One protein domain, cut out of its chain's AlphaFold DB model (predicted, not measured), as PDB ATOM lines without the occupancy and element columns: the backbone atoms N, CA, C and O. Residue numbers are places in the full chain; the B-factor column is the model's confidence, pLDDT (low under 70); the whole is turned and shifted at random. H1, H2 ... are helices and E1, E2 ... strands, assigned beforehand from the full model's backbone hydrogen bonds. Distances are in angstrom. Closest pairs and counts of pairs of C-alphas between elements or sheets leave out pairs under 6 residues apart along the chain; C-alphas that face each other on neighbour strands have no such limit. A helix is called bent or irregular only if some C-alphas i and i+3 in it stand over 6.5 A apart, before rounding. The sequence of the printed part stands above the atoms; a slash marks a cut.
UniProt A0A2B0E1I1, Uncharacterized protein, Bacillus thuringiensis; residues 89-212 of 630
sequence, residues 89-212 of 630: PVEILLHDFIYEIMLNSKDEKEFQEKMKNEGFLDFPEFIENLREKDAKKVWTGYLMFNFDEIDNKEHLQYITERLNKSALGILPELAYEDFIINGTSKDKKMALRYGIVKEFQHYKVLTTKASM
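Overview. This is residues 89 to 212 of the 630 residues of an uncharacterized protein of Bacillus thuringiensis (UniProt A0A2B0E1I1). Two small lobes sit at the two ends of a long, strongly twisted antiparallel ribbon made by E2 and E3, which joins them and gives the model a dumbbell-like outline. One lobe holds E1, which adds a third strand along E3, with the helical hairpin H1 and H2; the other gathers H3, H4 and H5 about the opposite end of the ribbon. The printed part has 124 residues with five named helices and three named strands, in the order E1 H1 H2 E2 H3 H4 H5 E3; the sheet runs E1, E3, E2, all antiparallel, and the class is mixed, helices and strands. The whole is loose, with a radius of gyration of the C-alphas of 17.5 A, and elongated, spanning 49 by 29 by 28 A.

Arrangement. Start at the inner strand E3, residues 195 to 211, which bends by 71 degrees at residue 208. Beside it find the edge strand E2, residues 135 to 145, antiparallel at 137 degrees; N 138 and O 202 are 2.8 A apart, within hydrogen-bond range. The other edge strand, E1, residues 89 to 95, is antiparallel to E3 at 150 degrees, with N 92 and O 205 within hydrogen-bond range at 2.9 A. H1, residues 96 to 103, is on the sheet at a height of 9.0 A, over E1 and only just over E3, with 3 C-alphas on it; its closest C-alphas to E3 are those of Asp 96 and His 202, 5.2 A apart. H1 runs along the strands, at 2 degrees to E1 on the local plane. H2, residues 108 to 117, is not on the sheet; it touches H1 in a helical hairpin, the closest C-alphas being those of Met 102 and Phe 111, 6.0 A apart. E1, H1, H2 and E2 form a split strand-helix-strand unit, two strands running the same way with E3 between them, and its crossover is right-handed. At the far end, H4, residues 172 to 181, stands at the sheet's level, its closest C-alphas to E2 being those of Leu 143 and Tyr 176, 4.9 A apart. H5, residues 185 to 194, only grazes the sheet and touches H4 at a steep tilt of 53 degrees, with the C-alphas of Phe 179 and Asp 187 closest at 5.1 A. H3, residues 153 to 165, also only grazes the sheet; it is close to H5 but not clearly touching, the closest C-alphas being those of Ile 159 and Met 190, 7.4 A apart. H1 and H2 are each apart from H3, H4 and H5. In H1, H2, H3 and H5 every O i to N i+4 pair is within hydrogen-bond range; in H4 it is 4 of 6.

Along the chain. Find C-alpha 89 at (132.578, 212.310, 127.985), where E1 begins its 19.4 A to residue 95. H1 measures 10.4 A and H2 14.3 A. E2 runs 29.4 A from C-alpha 135 to C-alpha 145 at (157.796, 236.631, 134.327). H3 measures 18.1 A, H4 14.3 A and H5 14.2 A. H4 is irregular, but only just: C-alphas 173 and 176 are 6.9 A apart. E3 covers 39.9 A and ends at C-alpha 211, (134.153, 206.336, 136.267).

Size, cuts and confidence. The two C-alphas farthest apart, those of Asp 151 and Met 212, are 53.0 A apart. The printed part has no cut; its one long link is H2 to E2, where residues 118 to 134 hold no named element. The mean pLDDT of the printed part is 75.1, with 31 residues under 70, among them residues 119 to 124 and 163 to 177.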
ATOM      1  N   PRO A  89     131.887 211.276 128.725       76.12
ATOM      2  CA  PRO A  89     132.578 212.310 127.985       76.12
ATOM      3  C   PRO A  89     133.058 213.372 128.976       76.12
ATOM      4  O   PRO A  89     132.295 213.848 129.821       76.12
ATOM      5  N   VAL A  90     134.337 213.692 128.899       75.75
ATOM      6  CA  VAL A  90     134.976 214.792 129.604       75.75
ATOM      7  C   VAL A  90     135.754 215.601 128.590       75.75
ATOM      8  O   VAL A  90     136.216 215.098 127.569       75.75
ATOM      9  N   GLU A  91     135.892 216.873 128.884       78.81
ATOM     10  CA  GLU A  91     136.644 217.778 128.046       78.81
ATOM     11  C   GLU A  91     137.947 218.117 128.755       78.81
ATOM     12  O   GLU A  91     137.940 218.415 129.954       78.81
ATOM     13  N   ILE A  92     139.056 218.024 128.031       77.81
ATOM     14  CA  ILE A  92     140.380 218.365 128.541       77.81
ATOM     15  C   ILE A  92     141.037 219.406 127.637       77.81
ATOM     16  O   ILE A  92     140.747 219.478 126.441       77.81
ATOM     17  N   LEU A  93     141.922 220.213 128.215       76.88
ATOM     18  CA  LEU A  93     142.765 221.150 127.481       76.88
ATOM     19  C   LEU A  93     144.161 220.549 127.343       76.88
ATOM     20  O   LEU A  93     144.768 220.159 128.338       76.88
ATOM     21  N   LEU A  94     144.650 220.467 126.109       78.06
ATOM     22  CA  LEU A  94     146.009 220.044 125.792       78.06
ATOM     23  C   LEU A  94     146.778 221.229 125.217       78.06
ATOM     24  O   LEU A  94     146.285 221.907 124.317       78.06
ATOM     25  N   HIS A  95     147.981 221.473 125.724       77.19
ATOM     26  CA  HIS A  95     148.916 222.422 125.119       77.19
ATOM     27  C   HIS A  95     149.286 221.962 123.700       77.19
ATOM     28  O   HIS A  95     149.353 220.753 123.468       77.19
ATOM     29  N   ASP A  96     149.536 222.889 122.766       77.62
ATOM     30  CA  ASP A  96     149.841 222.580 121.356       77.62
ATOM     31  C   ASP A  96     150.887 221.471 121.185       77.62
ATOM     32  O   ASP A  96     150.636 220.477 120.519       77.62
ATOM     33  N   PHE A  97     152.003 221.573 121.889       78.81
ATOM     34  CA  PHE A  97     153.087 220.616 121.890       78.81
ATOM     35  C   PHE A  97     152.659 219.211 122.339       78.81
ATOM     36  O   PHE A  97     152.970 218.223 121.680       78.81
ATOM     37  N   ILE A  98     151.899 219.111 123.436       81.56
ATOM     38  CA  ILE A  98     151.400 217.825 123.951       81.56
ATOM     39  C   ILE A  98     150.409 217.219 122.957       81.56
ATOM     40  O   ILE A  98     150.425 216.014 122.714       81.56
ATOM     41  N   TYR A  99     149.555 218.062 122.379       85.19
ATOM     42  CA  TYR A  99     148.586 217.661 121.376       85.19
ATOM     43  C   TYR A  99     149.263 217.116 120.110       85.19
ATOM     44  O   TYR A  99     148.897 216.035 119.655       85.19
ATOM     45  N   GLU A 100     150.289 217.795 119.594       85.19
ATOM     46  CA  GLU A 100     151.063 217.351 118.427       85.19
ATOM     47  C   GLU A 100     151.789 216.025 118.688       85.19
ATOM     48  O   GLU A 100     151.756 215.118 117.854       85.19
ATOM     49  N   ILE A 101     152.413 215.858 119.859       85.81
ATOM     50  CA  ILE A 101     153.050 214.583 120.223       85.81
ATOM     51  C   ILE A 101     152.003 213.471 120.315       85.81
ATOM     52  O   ILE A 101     152.243 212.367 119.821       85.81
ATOM     53  N   MET A 102     150.842 213.749 120.913       87.94
ATOM     54  CA  MET A 102     149.751 212.783 121.041       87.94
ATOM     55  C   MET A 102     149.196 212.368 119.675       87.94
ATOM     56  O   MET A 102     149.066 211.174 119.421       87.94
ATOM     57  N   LEU A 103     148.948 213.329 118.781       87.25
ATOM     58  CA  LEU A 103     148.453 213.099 117.420       87.25
ATOM     59  C   LEU A 103     149.429 212.257 116.581       87.25
ATOM     60  O   LEU A 103     149.010 211.421 115.784       87.25
ATOM     61  N   ASN A 104     150.734 212.453 116.788       89.31
ATOM     62  CA  ASN A 104     151.793 211.770 116.043       89.31
ATOM     63  C   ASN A 104     152.290 210.475 116.709       89.31
ATOM     64  O   ASN A 104     153.305 209.918 116.278       89.31
ATOM     65  N   SER A 105     151.638 209.999 117.770       89.94
ATOM     66  CA  SER A 105     152.005 208.759 118.466       89.94
ATOM     67  C   SER A 105     151.033 207.637 118.128       89.94
ATOM     68  O   SER A 105     149.821 207.832 118.143       89.94
ATOM     69  N   LYS A 106     151.556 206.446 117.819       87.81
ATOM     70  CA  LYS A 106     150.728 205.295 117.421       87.81
ATOM     71  C   LYS A 106     150.067 204.617 118.613       87.81
ATOM     72  O   LYS A 106     148.977 204.072 118.478       87.81
ATOM     73  N   ASP A 107     150.741 204.629 119.755       87.62
ATOM     74  CA  ASP A 107     150.283 204.012 120.989       87.62
ATOM     75  C   ASP A 107     150.773 204.788 122.221       87.62
ATOM     76  O   ASP A 107     151.593 205.709 122.136       87.62
ATOM     77  N   GLU A 108     150.251 204.401 123.388       86.50
ATOM     78  CA  GLU A 108     150.604 205.017 124.667       86.50
ATOM     79  C   GLU A 108     152.106 204.916 124.945       86.50
ATOM     80  O   GLU A 108     152.694 205.852 125.476       86.50
ATOM     81  N   LYS A 109     152.757 203.815 124.561       87.94
ATOM     82  CA  LYS A 109     154.177 203.605 124.845       87.94
ATOM     83  C   LYS A 109     155.045 204.592 124.064       87.94
ATOM     84  O   LYS A 109     155.942 205.193 124.652       87.94
ATOM     85  N   GLU A 110     154.758 204.786 122.779       90.56
ATOM     86  CA  GLU A 110     155.439 205.761 121.923       90.56
ATOM     87  C   GLU A 110     155.210 207.197 122.417       90.56
ATOM     88  O   GLU A 110     156.159 207.982 122.483       90.56
ATOM     89  N   PHE A 111     153.981 207.531 122.827       87.19
ATOM     90  CA  PHE A 111     153.657 208.840 123.405       87.19
ATOM     91  C   PHE A 111     154.500 209.138 124.652       87.19
ATOM     92  O   PHE A 111     155.133 210.188 124.751       87.19
ATOM     93  N   GLN A 112     154.554 208.184 125.582       83.06
ATOM     94  CA  GLN A 112     155.295 208.301 126.842       83.06
ATOM     95  C   GLN A 112     156.801 208.457 126.602       83.06
ATOM     96  O   GLN A 112     157.468 209.241 127.276       83.06
ATOM     97  N   GLU A 113     157.343 207.724 125.627       87.38
ATOM     98  CA  GLU A 113     158.752 207.809 125.243       87.38
ATOM     99  C   GLU A 113     159.097 209.180 124.650       87.38
ATOM    100  O   GLU A 113     160.069 209.803 125.085       87.38
ATOM    101  N   LYS A 114     158.274 209.697 123.727       86.31
ATOM    102  CA  LYS A 114     158.450 211.040 123.149       86.31
ATOM    103  C   LYS A 114     158.373 212.129 124.216       86.31
ATOM    104  O   LYS A 114     159.281 212.947 124.301       86.31
ATOM    105  N   MET A 115     157.364 212.092 125.086       76.62
ATOM    106  CA  MET A 115     157.231 213.054 126.188       76.62
ATOM    107  C   MET A 115     158.448 213.045 127.124       76.62
ATOM    108  O   MET A 115     158.920 214.098 127.554       76.62
ATOM    109  N   LYS A 116     158.993 211.860 127.418       78.00
ATOM    110  CA  LYS A 116     160.189 211.724 128.254       78.00
ATOM    111  C   LYS A 116     161.446 212.275 127.575       78.00
ATOM    112  O   LYS A 116     162.264 212.893 128.253       78.00
ATOM    113  N   ASN A 117     161.611 212.060 126.268       80.88
ATOM    114  CA  ASN A 117     162.738 212.606 125.498       80.88
ATOM    115  C   ASN A 117     162.739 214.139 125.489       80.88
ATOM    116  O   ASN A 117     163.799 214.755 125.512       80.88
ATOM    117  N   GLU A 118     161.552 214.731 125.549       71.38
ATOM    118  CA  GLU A 118     161.330 216.174 125.652       71.38
ATOM    119  C   GLU A 118     161.488 216.703 127.096       71.38
ATOM    120  O   GLU A 118     161.275 217.881 127.371       71.38
ATOM    121  N   GLY A 119     161.888 215.841 128.040       60.56
ATOM    122  CA  GLY A 119     162.231 216.219 129.412       60.56
ATOM    123  C   GLY A 119     161.050 216.310 130.383       60.56
ATOM    124  O   GLY A 119     161.233 216.777 131.509       60.56
ATOM    125  N   PHE A 120     159.855 215.852 129.998       58.44
ATOM    126  CA  PHE A 120     158.678 215.878 130.870       58.44
ATOM    127  C   PHE A 120     158.656 214.692 131.845       58.44
ATOM    128  O   PHE A 120     158.968 213.554 131.492       58.44
ATOM    129  N   LEU A 121     158.256 214.970 133.092       46.09
ATOM    130  CA  LEU A 121     158.144 213.981 134.174       46.09
ATOM    131  C   LEU A 121     156.697 213.543 134.459       46.09
ATOM    132  O   LEU A 121     156.512 212.505 135.087       46.09
ATOM    133  N   ASP A 122     155.699 214.319 134.019       51.16
ATOM    134  CA  ASP A 122     154.271 214.064 134.254       51.16
ATOM    135  C   ASP A 122     153.427 214.645 133.099       51.16
ATOM    136  O   ASP A 122     153.726 215.737 132.608       51.16
ATOM    137  N   PHE A 123     152.404 213.921 132.632       68.38
ATOM    138  CA  PHE A 123     151.597 214.287 131.452       68.38
ATOM    139  C   PHE A 123     150.212 213.600 131.449       68.38
ATOM    140  O   PHE A 123     150.006 212.631 132.185       68.38
ATOM    141  N   PRO A 124     149.233 214.096 130.659       66.81
ATOM    142  CA  PRO A 124     147.889 213.512 130.593       66.81
ATOM    143  C   PRO A 124     147.875 212.066 130.065       66.81
ATOM    144  O   PRO A 124     148.772 211.649 129.335       66.81
ATOM    145  N   GLU A 125     146.823 211.314 130.420       73.38
ATOM    146  CA  GLU A 125     146.569 209.968 129.880       73.38
ATOM    147  C   GLU A 125     146.486 210.010 128.344       73.38
ATOM    148  O   GLU A 125     145.880 210.919 127.769       73.38
ATOM    149  N   PHE A 126     147.090 209.018 127.684       81.62
ATOM    150  CA  PHE A 126     147.089 208.919 126.226       81.62
ATOM    151  C   PHE A 126     145.664 208.728 125.692       81.62
ATOM    152  O   PHE A 126     144.931 207.848 126.146       81.62
ATOM    153  N   ILE A 127     145.275 209.542 124.706       82.06
ATOM    154  CA  ILE A 127     143.989 209.405 124.018       82.06
ATOM    155  C   ILE A 127     144.209 208.587 122.752       82.06
ATOM    156  O   ILE A 127     144.730 209.080 121.752       82.06
ATOM    157  N   GLU A 128     143.776 207.332 122.797       77.19
ATOM    158  CA  GLU A 128     143.866 206.433 121.654       77.19
ATOM    159  C   GLU A 128     143.022 206.951 120.476       77.19
ATOM    160  O   GLU A 128     141.856 207.317 120.643       77.19
ATOM    161  N   ASN A 129     143.600 206.951 119.270       73.75
ATOM    162  CA  ASN A 129     142.953 207.396 118.029       73.75
ATOM    163  C   ASN A 129     142.467 208.860 118.030       73.75
ATOM    164  O   ASN A 129     141.468 209.172 117.374       73.75
ATOM    165  N   LEU A 130     143.152 209.762 118.738       80.44
ATOM    166  CA  LEU A 130     142.910 211.202 118.628       80.44
ATOM    167  C   LEU A 130     143.060 211.661 117.165       80.44
ATOM    168  O   LEU A 130     144.069 211.370 116.528       80.44
ATOM    169  N   ARG A 131     142.068 212.373 116.615       78.69
ATOM    170  CA  ARG A 131     142.134 212.945 115.255       78.69
ATOM    171  C   ARG A 131     142.040 214.461 115.322       78.69
ATOM    172  O   ARG A 131     141.360 214.995 116.191       78.69
ATOM    173  N   GLU A 132     142.595 215.143 114.320       73.19
ATOM    174  CA  GLU A 132     142.582 216.614 114.248       73.19
ATOM    175  C   GLU A 132     141.196 217.244 114.431       73.19
ATOM    176  O   GLU A 132     141.037 218.249 115.119       73.19
ATOM    177  N   LYS A 133     140.167 216.619 113.855       73.50
ATOM    178  CA  LYS A 133     138.772 217.077 113.940       73.50
ATOM    179  C   LYS A 133     138.143 216.957 115.332       73.50
ATOM    180  O   LYS A 133     137.082 217.533 115.557       73.50
ATOM    181  N   ASP A 134     138.743 216.175 116.229       68.12
ATOM    182  CA  ASP A 134     138.223 215.914 117.575       68.12
ATOM    183  C   ASP A 134     138.669 217.007 118.576       68.12
ATOM    184  O   ASP A 134     138.275 216.991 119.746       68.12
ATOM    185  N   ALA A 135     139.452 217.988 118.106       78.06
ATOM    186  CA  ALA A 135     139.968 219.094 118.890       78.06
ATOM    187  C   ALA A 135     139.480 220.454 118.378       78.06
ATOM    188  O   ALA A 135     139.486 220.746 117.183       78.06
ATOM    189  N   LYS A 136     139.110 221.341 119.305       83.31
ATOM    190  CA  LYS A 136     138.855 222.753 119.002       83.31
ATOM    191  C   LYS A 136     140.044 223.592 119.444       83.31
ATOM    192  O   LYS A 136     140.363 223.633 120.632       83.31
ATOM    193  N   LYS A 137     140.645 224.312 118.497       80.62
ATOM    194  CA  LYS A 137     141.702 225.279 118.792       80.62
ATOM    195  C   LYS A 137     141.148 226.423 119.640       80.62
ATOM    196  O   LYS A 137     140.132 227.031 119.292       80.62
ATOM    197  N   VAL A 138     141.811 226.696 120.752       77.62
ATOM    198  CA  VAL A 138     141.511 227.795 121.669       77.62
ATOM    199  C   VAL A 138     142.809 228.485 122.065       77.62
ATOM    200  O   VAL A 138     143.884 227.890 122.034       77.62
ATOM    201  N   TRP A 139     142.703 229.758 122.415       67.88
ATOM    202  CA  TRP A 139     143.835 230.559 122.854       67.88
ATOM    203  C   TRP A 139     143.694 230.834 124.340       67.88
ATOM    204  O   TRP A 139     142.617 231.227 124.795       67.88
ATOM    205  N   THR A 140     144.770 230.621 125.085       61.56
ATOM    206  CA  THR A 140     144.852 230.978 126.500       61.56
ATOM    207  C   THR A 140     146.045 231.907 126.699       61.56
ATOM    208  O   THR A 140     147.125 231.690 126.156       61.56
ATOM    209  N   GLY A 141     145.829 233.005 127.421       62.41
ATOM    210  CA  GLY A 141     146.890 233.943 127.773       62.41
ATOM    211  C   GLY A 141     147.440 233.601 129.149       62.41
ATOM    212  O   GLY A 141     146.685 233.616 130.120       62.41
ATOM    213  N   TYR A 142     148.737 233.320 129.245       67.69
ATOM    214  CA  TYR A 142     149.406 233.053 130.516       67.69
ATOM    215  C   TYR A 142     150.355 234.183 130.864       67.69
ATOM    216  O   TYR A 142     151.168 234.620 130.049       67.69
ATOM    217  N   LEU A 143     150.254 234.657 132.103       68.25
ATOM    218  CA  LEU A 143     151.203 235.611 132.648       68.25
ATOM    219  C   LEU A 143     152.498 234.872 133.003       68.25
ATOM    220  O   LEU A 143     152.517 234.038 133.903       68.25
ATOM    221  N   MET A 144     153.585 235.203 132.320       71.06
ATOM    222  CA  MET A 144     154.936 234.735 132.625       71.06
ATOM    223  C   MET A 144     155.786 235.893 133.135       71.06
ATOM    224  O   MET A 144     155.506 237.041 132.824       71.06
ATOM    225  N   PHE A 145     156.846 235.609 133.885       73.94
ATOM    226  CA  PHE A 145     157.796 236.631 134.327       73.94
ATOM    227  C   PHE A 145     159.122 236.452 133.601       73.94
ATOM    228  O   PHE A 145     159.635 235.334 133.525       73.94
ATOM    229  N   ASN A 146     159.672 237.544 133.071       75.06
ATOM    230  CA  ASN A 146     161.016 237.526 132.508       75.06
ATOM    231  C   ASN A 146     162.031 237.764 133.626       75.06
ATOM    232  O   ASN A 146     162.289 238.903 134.004       75.06
ATOM    233  N   PHE A 147     162.567 236.682 134.191       76.81
ATOM    234  CA  PHE A 147     163.467 236.767 135.343       76.81
ATOM    235  C   PHE A 147     164.775 237.502 135.038       76.81
ATOM    236  O   PHE A 147     165.316 238.145 135.937       76.81
ATOM    237  N   ASP A 148     165.231 237.468 133.786       75.44
ATOM    238  CA  ASP A 148     166.467 238.128 133.357       75.44
ATOM    239  C   ASP A 148     166.335 239.662 133.335       75.44
ATOM    240  O   ASP A 148     167.328 240.378 133.445       75.44
ATOM    241  N   GLU A 149     165.108 240.182 133.253       77.19
ATOM    242  CA  GLU A 149     164.810 241.622 133.268       77.19
ATOM    243  C   GLU A 149     164.524 242.168 134.678       77.19
ATOM    244  O   GLU A 149     164.312 243.373 134.855       77.19
ATOM    245  N   ILE A 150     164.527 241.312 135.708       82.69
ATOM    246  CA  ILE A 150     164.288 241.741 137.089       82.69
ATOM    247  C   ILE A 150     165.605 242.216 137.715       82.69
ATOM    248  O   ILE A 150     166.306 241.494 138.420       82.69
ATOM    249  N   ASP A 151     165.898 243.489 137.478       79.06
ATOM    250  CA  ASP A 151     167.066 244.224 137.974       79.06
ATOM    251  C   ASP A 151     167.112 244.400 139.504       79.06
ATOM    252  O   ASP A 151     168.173 244.588 140.103       79.06
ATOM    253  N   ASN A 152     165.953 244.335 140.159       86.50
ATOM    254  CA  ASN A 152     165.818 244.547 141.590       86.50
ATOM    255  C   ASN A 152     165.728 243.215 142.352       86.50
ATOM    256  O   ASN A 152     164.754 242.468 142.239       86.50
ATOM    257  N   LYS A 153     166.719 242.963 143.214       82.88
ATOM    258  CA  LYS A 153     166.847 241.720 143.990       82.88
ATOM    259  C   LYS A 153     165.664 241.447 144.930       82.88
ATOM    260  O   LYS A 153     165.288 240.290 145.102       82.88
ATOM    261  N   GLU A 154     165.048 242.482 145.502       84.19
ATOM    262  CA  GLU A 154     163.856 242.332 146.351       84.19
ATOM    263  C   GLU A 154     162.612 241.987 145.524       84.19
ATOM    264  O   GLU A 154     161.772 241.200 145.963       84.19
ATOM    265  N   HIS A 155     162.491 242.540 144.313       85.88
ATOM    266  CA  HIS A 155     161.408 242.198 143.387       85.88
ATOM    267  C   HIS A 155     161.552 240.768 142.863       85.88
ATOM    268  O   HIS A 155     160.570 240.026 142.847       85.88
ATOM    269  N   LEU A 156     162.775 240.360 142.509       79.75
ATOM    270  CA  LEU A 156     163.085 239.001 142.065       79.75
ATOM    271  C   LEU A 156     162.738 237.982 143.151       79.75
ATOM    272  O   LEU A 156     162.047 236.995 142.888       79.75
ATOM    273  N   GLN A 157     163.166 238.251 144.385       82.88
ATOM    274  CA  GLN A 157     162.849 237.404 145.527       82.88
ATOM    275  C   GLN A 157     161.335 237.349 145.781       82.88
ATOM    276  O   GLN A 157     160.785 236.266 145.960       82.88
ATOM    277  N   TYR A 158     160.643 238.490 145.716       84.38
ATOM    278  CA  TYR A 158     159.193 238.555 145.892       84.38
ATOM    279  C   TYR A 158     158.432 237.732 144.842       84.38
ATOM    280  O   TYR A 158     157.582 236.921 145.206       84.38
ATOM    281  N   ILE A 159     158.742 237.912 143.554       77.38
ATOM    282  CA  ILE A 159     158.086 237.197 142.449       77.38
ATOM    283  C   ILE A 159     158.359 235.691 142.562       77.38
ATOM    284  O   ILE A 159     157.426 234.894 142.490       77.38
ATOM    285  N   THR A 160     159.607 235.300 142.832       75.44
ATOM    286  CA  THR A 160     160.005 233.889 142.983       75.44
ATOM    287  C   THR A 160     159.299 233.222 144.165       75.44
ATOM    288  O   THR A 160     158.743 232.132 144.033       75.44
ATOM    289  N   GLU A 161     159.253 233.874 145.328       77.31
ATOM    290  CA  GLU A 161     158.523 233.356 146.489       77.31
ATOM    291  C   GLU A 161     157.014 233.278 146.233       77.31
ATOM    292  O   GLU A 161     156.359 232.345 146.703       77.31
ATOM    293  N   ARG A 162     156.447 234.235 145.490       74.94
ATOM    294  CA  ARG A 162     155.019 234.259 145.162       74.94
ATOM    295  C   ARG A 162     154.632 233.120 144.218       74.94
ATOM    296  O   ARG A 162     153.627 232.456 144.474       74.94
ATOM    297  N   LEU A 163     155.454 232.852 143.203       66.56
ATOM    298  CA  LEU A 163     155.280 231.736 142.267       66.56
ATOM    299  C   LEU A 163     155.495 230.365 142.929       66.56
ATOM    300  O   LEU A 163     154.829 229.409 142.554       66.56
ATOM    301  N   ASN A 164     156.366 230.274 143.942       63.78
ATOM    302  CA  ASN A 164     156.614 229.034 144.692       63.78
ATOM    303  C   ASN A 164     155.559 228.735 145.773       63.78
ATOM    304  O   ASN A 164     155.361 227.580 146.144       63.78
ATOM    305  N   LYS A 165     154.897 229.763 146.324       62.28
ATOM    306  CA  LYS A 165     153.819 229.611 147.327       62.28
ATOM    307  C   LYS A 165     152.486 229.160 146.722       62.28
ATOM    308  O   LYS A 165     151.579 228.771 147.452       62.28
ATOM    309  N   SER A 166     152.360 229.252 145.410       52.41
ATOM    310  CA  SER A 166     151.186 228.899 144.619       52.41
ATOM    311  C   SER A 166     151.573 227.762 143.663       52.41
ATOM    312  O   SER A 166     152.754 227.507 143.449       52.41
ATOM    313  N   ALA A 167     150.616 227.044 143.068       46.31
ATOM    314  CA  ALA A 167     150.942 226.008 142.071       46.31
ATOM    315  C   ALA A 167     151.490 226.593 140.739       46.31
ATOM    316  O   ALA A 167     151.635 225.868 139.757       46.31
ATOM    317  N   LEU A 168     151.799 227.898 140.704       47.66
ATOM    318  CA  LEU A 168     152.152 228.695 139.525       47.66
ATOM    319  C   LEU A 168     153.492 228.330 138.898       47.66
ATOM    320  O   LEU A 168     153.655 228.497 137.694       47.66
ATOM    321  N   GLY A 169     154.438 227.807 139.682       40.50
ATOM    322  CA  GLY A 169     155.692 227.270 139.145       40.50
ATOM    323  C   GLY A 169     155.511 226.005 138.293       40.50
ATOM    324  O   GLY A 169     156.437 225.617 137.590       40.50
ATOM    325  N   ILE A 170     154.335 225.367 138.357       39.72
ATOM    326  CA  ILE A 170     154.003 224.113 137.659       39.72
ATOM    327  C   ILE A 170     152.900 224.342 136.610       39.72
ATOM    328  O   ILE A 170     152.899 223.688 135.573       39.72
ATOM    329  N   LEU A 171     151.979 225.284 136.853       50.91
ATOM    330  CA  LEU A 171     150.834 225.593 135.988       50.91
ATOM    331  C   LEU A 171     150.780 227.105 135.674       50.91
ATOM    332  O   LEU A 171     150.152 227.863 136.422       50.91
ATOM    333  N   PRO A 172     151.399 227.563 134.565       54.22
ATOM    334  CA  PRO A 172     151.404 228.975 134.143       54.22
ATOM    335  C   PRO A 172     150.002 229.582 133.958       54.22
ATOM    336  O   PRO A 172     149.811 230.794 134.057       54.22
ATOM    337  N   GLU A 173     149.009 228.722 133.740       55.41
ATOM    338  CA  GLU A 173     147.584 229.021 133.554       55.41
ATOM    339  C   GLU A 173     146.931 229.780 134.699       55.41
ATOM    340  O   GLU A 173     146.017 230.571 134.479       55.41
ATOM    341  N   LEU A 174     147.437 229.595 135.910       58.28
ATOM    342  CA  LEU A 174     146.879 230.224 137.099       58.28
ATOM    343  C   LEU A 174     147.536 231.585 137.393       58.28
ATOM    344  O   LEU A 174     147.038 232.348 138.217       58.28
ATOM    345  N   ALA A 175     148.642 231.931 136.718       63.19
ATOM    346  CA  ALA A 175     149.464 233.088 137.086       63.19
ATOM    347  C   ALA A 175     148.767 234.414 136.788       63.19
ATOM    348  O   ALA A 175     148.894 235.371 137.552       63.19
ATOM    349  N   TYR A 176     147.994 234.463 135.702       68.44
ATOM    350  CA  TYR A 176     147.186 235.633 135.373       68.44
ATOM    351  C   TYR A 176     146.096 235.857 136.430       68.44
ATOM    352  O   TYR A 176     145.928 236.967 136.934       68.44
ATOM    353  N   GLU A 177     145.394 234.796 136.821       66.62
ATOM    354  CA  GLU A 177     144.350 234.874 137.839       66.62
ATOM    355  C   GLU A 177     144.926 235.282 139.208       66.62
ATOM    356  O   GLU A 177     144.406 236.200 139.841       66.62
ATOM    357  N   ASP A 178     146.062 234.714 139.616       70.06
ATOM    358  CA  ASP A 178     146.672 234.961 140.928       70.06
ATOM    359  C   ASP A 178     147.387 236.315 141.060       70.06
ATOM    360  O   ASP A 178     147.374 236.902 142.144       70.06
ATOM    361  N   PHE A 179     148.012 236.841 140.000       74.62
ATOM    362  CA  PHE A 179     148.709 238.135 140.058       74.62
ATOM    363  C   PHE A 179     147.849 239.319 139.603       74.62
ATOM    364  O   PHE A 179     148.030 240.425 140.120       74.62
ATOM    365  N   ILE A 180     146.927 239.119 138.653       74.62
ATOM    366  CA  ILE A 180     146.142 240.206 138.044       74.62
ATOM    367  C   ILE A 180     144.720 240.271 138.601       74.62
ATOM    368  O   ILE A 180     144.286 241.351 139.013       74.62
ATOM    369  N   ILE A 181     143.989 239.153 138.634       72.06
ATOM    370  CA  ILE A 181     142.577 239.148 139.059       72.06
ATOM    371  C   ILE A 181     142.501 239.211 140.588       72.06
ATOM    372  O   ILE A 181     142.036 240.207 141.152       72.06
ATOM    373  N   ASN A 182     143.049 238.191 141.245       76.75
ATOM    374  CA  ASN A 182     143.012 237.977 142.692       76.75
ATOM    375  C   ASN A 182     144.237 238.560 143.420       76.75
ATOM    376  O   ASN A 182     144.287 238.569 144.652       76.75
ATOM    377  N   GLY A 183     145.227 239.048 142.669       76.12
ATOM    378  CA  GLY A 183     146.490 239.547 143.207       76.12
ATOM    379  C   GLY A 183     146.358 240.840 144.007       76.12
ATOM    380  O   GLY A 183     145.464 241.662 143.796       76.12
ATOM    381  N   THR A 184     147.296 241.055 144.925       87.06
ATOM    382  CA  THR A 184     147.409 242.305 145.686       87.06
ATOM    383  C   THR A 184     147.855 243.467 144.793       87.06
ATOM    384  O   THR A 184     148.384 243.278 143.699       87.06
ATOM    385  N   SER A 185     147.743 244.709 145.276       83.25
ATOM    386  CA  SER A 185     148.277 245.877 144.555       83.25
ATOM    387  C   SER A 185     149.781 245.771 144.266       83.25
ATOM    388  O   SER A 185     150.258 246.351 143.292       83.25
ATOM    389  N   LYS A 186     150.539 245.038 145.097       84.75
ATOM    390  CA  LYS A 186     151.957 244.754 144.855       84.75
ATOM    391  C   LYS A 186     152.123 243.691 143.765       84.75
ATOM    392  O   LYS A 186     152.927 243.910 142.868       84.75
ATOM    393  N   ASP A 187     151.323 242.621 143.782       83.88
ATOM    394  CA  ASP A 187     151.316 241.585 142.732       83.88
ATOM    395  C   ASP A 187     151.014 242.189 141.355       83.88
ATOM    396  O   ASP A 187     151.787 241.999 140.419       83.88
ATOM    397  N   LYS A 188     149.969 243.019 141.257       85.62
ATOM    398  CA  LYS A 188     149.591 243.709 140.014       85.62
ATOM    399  C   LYS A 188     150.703 244.619 139.504       85.62
ATOM    400  O   LYS A 188     150.989 244.623 138.314       85.62
ATOM    401  N   LYS A 189     151.369 245.368 140.393       85.44
ATOM    402  CA  LYS A 189     152.518 246.216 140.023       85.44
ATOM    403  C   LYS A 189     153.710 245.397 139.531       85.44
ATOM    404  O   LYS A 189     154.363 245.819 138.585       85.44
ATOM    405  N   MET A 190     153.989 244.251 140.150       85.25
ATOM    406  CA  MET A 190     155.065 243.357 139.710       85.25
ATOM    407  C   MET A 190     154.739 242.719 138.358       85.25
ATOM    408  O   MET A 190     155.588 242.712 137.475       85.25
ATOM    409  N   ALA A 191     153.503 242.259 138.167       81.38
ATOM    410  CA  ALA A 191     153.030 241.693 136.910       81.38
ATOM    411  C   ALA A 191     152.977 242.715 135.770       81.38
ATOM    412  O   ALA A 191     153.354 242.395 134.655       81.38
ATOM    413  N   LEU A 192     152.582 243.963 136.036       81.69
ATOM    414  CA  LEU A 192     152.619 245.031 135.031       81.69
ATOM    415  C   LEU A 192     154.045 245.451 134.661       81.69
ATOM    416  O   LEU A 192     154.266 245.932 133.556       81.69
ATOM    417  N   ARG A 193     154.996 245.326 135.594       82.19
ATOM    418  CA  ARG A 193     156.374 245.787 135.396       82.19
ATOM    419  C   ARG A 193     157.284 244.729 134.777       82.19
ATOM    420  O   ARG A 193     158.136 245.086 133.977       82.19
ATOM    421  N   TYR A 194     157.131 243.473 135.183       81.75
ATOM    422  CA  TYR A 194     158.032 242.370 134.820       81.75
ATOM    423  C   TYR A 194     157.300 241.174 134.197       81.75
ATOM    424  O   TYR A 194     157.927 240.185 133.811       81.75
ATOM    425  N   GLY A 195     155.967 241.223 134.163       76.56
ATOM    426  CA  GLY A 195     155.140 240.177 133.589       76.56
ATOM    427  C   GLY A 195     154.929 240.388 132.093       76.56
ATOM    428  O   GLY A 195     154.697 241.496 131.618       76.56
ATOM    429  N   ILE A 196     154.975 239.290 131.357       74.19
ATOM    430  CA  ILE A 196     154.699 239.192 129.932       74.19
ATOM    431  C   ILE A 196     153.529 238.231 129.787       74.19
ATOM    432  O   ILE A 196     153.603 237.087 130.234       74.19
ATOM    433  N   VAL A 197     152.443 238.673 129.158       69.31
ATOM    434  CA  VAL A 197     151.372 237.753 128.773       69.31
ATOM    435  C   VAL A 197     151.809 237.064 127.489       69.31
ATOM    436  O   VAL A 197     151.945 237.711 126.453       69.31
ATOM    437  N   LYS A 198     152.062 235.759 127.568       66.38
ATOM    438  CA  LYS A 198     152.278 234.928 126.387       66.38
ATOM    439  C   LYS A 198     150.983 234.221 126.041       66.38
ATOM    440  O   LYS A 198     150.336 233.624 126.900       66.38
ATOM    441  N   GLU A 199     150.608 234.309 124.777       64.94
ATOM    442  CA  GLU A 199     149.506 233.529 124.240       64.94
ATOM    443  C   GLU A 199     150.005 232.131 123.904       64.94
ATOM    444  O   GLU A 199     151.010 231.963 123.212       64.94
ATOM    445  N   PHE A 200     149.283 231.134 124.394       66.81
ATOM    446  CA  PHE A 200     149.535 229.739 124.104       66.81
ATOM    447  C   PHE A 200     148.360 229.157 123.338       66.81
ATOM    448  O   PHE A 200     147.185 229.385 123.658       66.81
ATOM    449  N   GLN A 201     148.687 228.379 122.315       72.81
ATOM    450  CA  GLN A 201     147.699 227.616 121.579       72.81
ATOM    451  C   GLN A 201     147.382 226.346 122.364       72.81
ATOM    452  O   GLN A 201     148.270 225.565 122.696       72.81
ATOM    453  N   HIS A 202     146.098 226.145 122.650       80.88
ATOM    454  CA  HIS A 202     145.591 224.929 123.265       80.88
ATOM    455  C   HIS A 202     144.548 224.271 122.372       80.88
ATOM    456  O   HIS A 202     143.870 224.904 121.555       80.88
ATOM    457  N   TYR A 203     144.388 222.978 122.585       82.25
ATOM    458  CA  TYR A 203     143.410 222.137 121.934       82.25
ATOM    459  C   TYR A 203     142.450 221.608 122.989       82.25
ATOM    460  O   TYR A 203     142.824 220.884 123.910       82.25
ATOM    461  N   LYS A 204     141.188 222.008 122.864       83.62
ATOM    462  CA  LYS A 204     140.084 221.515 123.682       83.62
ATOM    463  C   LYS A 204     139.600 220.207 123.069       83.62
ATOM    464  O   LYS A 204     139.022 220.223 121.980       83.62
ATOM    465  N   VAL A 205     139.883 219.098 123.741       83.50
ATOM    466  CA  VAL A 205     139.655 217.732 123.253       83.50
ATOM    467  C   VAL A 205     138.550 217.068 124.065       83.50
ATOM    468  O   VAL A 205     138.581 217.062 125.299       83.50
ATOM    469  N   LEU A 206     137.574 216.488 123.369       77.81
ATOM    470  CA  LEU A 206     136.560 215.628 123.976       77.81
ATOM    471  C   LEU A 206     137.107 214.205 124.073       77.81
ATOM    472  O   LEU A 206     137.366 213.560 123.063       77.81
ATOM    473  N   THR A 207     137.254 213.707 125.295       75.81
ATOM    474  CA  THR A 207     137.691 212.337 125.581       75.81
ATOM    475  C   THR A 207     136.695 211.640 126.503       75.81
ATOM    476  O   THR A 207     135.765 212.252 127.024       75.81
ATOM    477  N   THR A 208     136.848 210.341 126.715       72.88
ATOM    478  CA  THR A 208     136.030 209.570 127.653       72.88
ATOM    479  C   THR A 208     136.846 209.193 128.874       72.88
ATOM    480  O   THR A 208     137.854 208.505 128.764       72.88
ATOM    481  N   LYS A 209     136.377 209.577 130.064       73.69
ATOM    482  CA  LYS A 209     136.980 209.151 131.328       73.69
ATOM    483  C   LYS A 209     136.168 208.035 131.959       73.69
ATOM    484  O   LYS A 209     134.953 208.155 132.153       73.69
ATOM    485  N   ALA A 210     136.848 206.954 132.328       78.38
ATOM    486  CA  ALA A 210     136.236 205.878 133.086       78.38
ATOM    487  C   ALA A 210     135.883 206.358 134.503       78.38
ATOM    488  O   ALA A 210     136.702 206.912 135.235       78.38
ATOM    489  N   SER A 211     134.646 206.107 134.912       81.81
ATOM    490  CA  SER A 211     134.153 206.336 136.267       81.81
ATOM    491  C   SER A 211     133.532 205.054 136.817       81.81
ATOM    492  O   SER A 211     132.968 204.260 136.070       81.81
ATOM    493  N   MET A 212     133.618 204.841 138.129       85.06
ATOM    494  CA  MET A 212     132.927 203.742 138.814       85.06
ATOM    495  C   MET A 212     132.015 204.304 139.907       85.06
ATOM    496  O   MET A 212     132.400 204.341 141.080       85.06
TER     497      MET A 212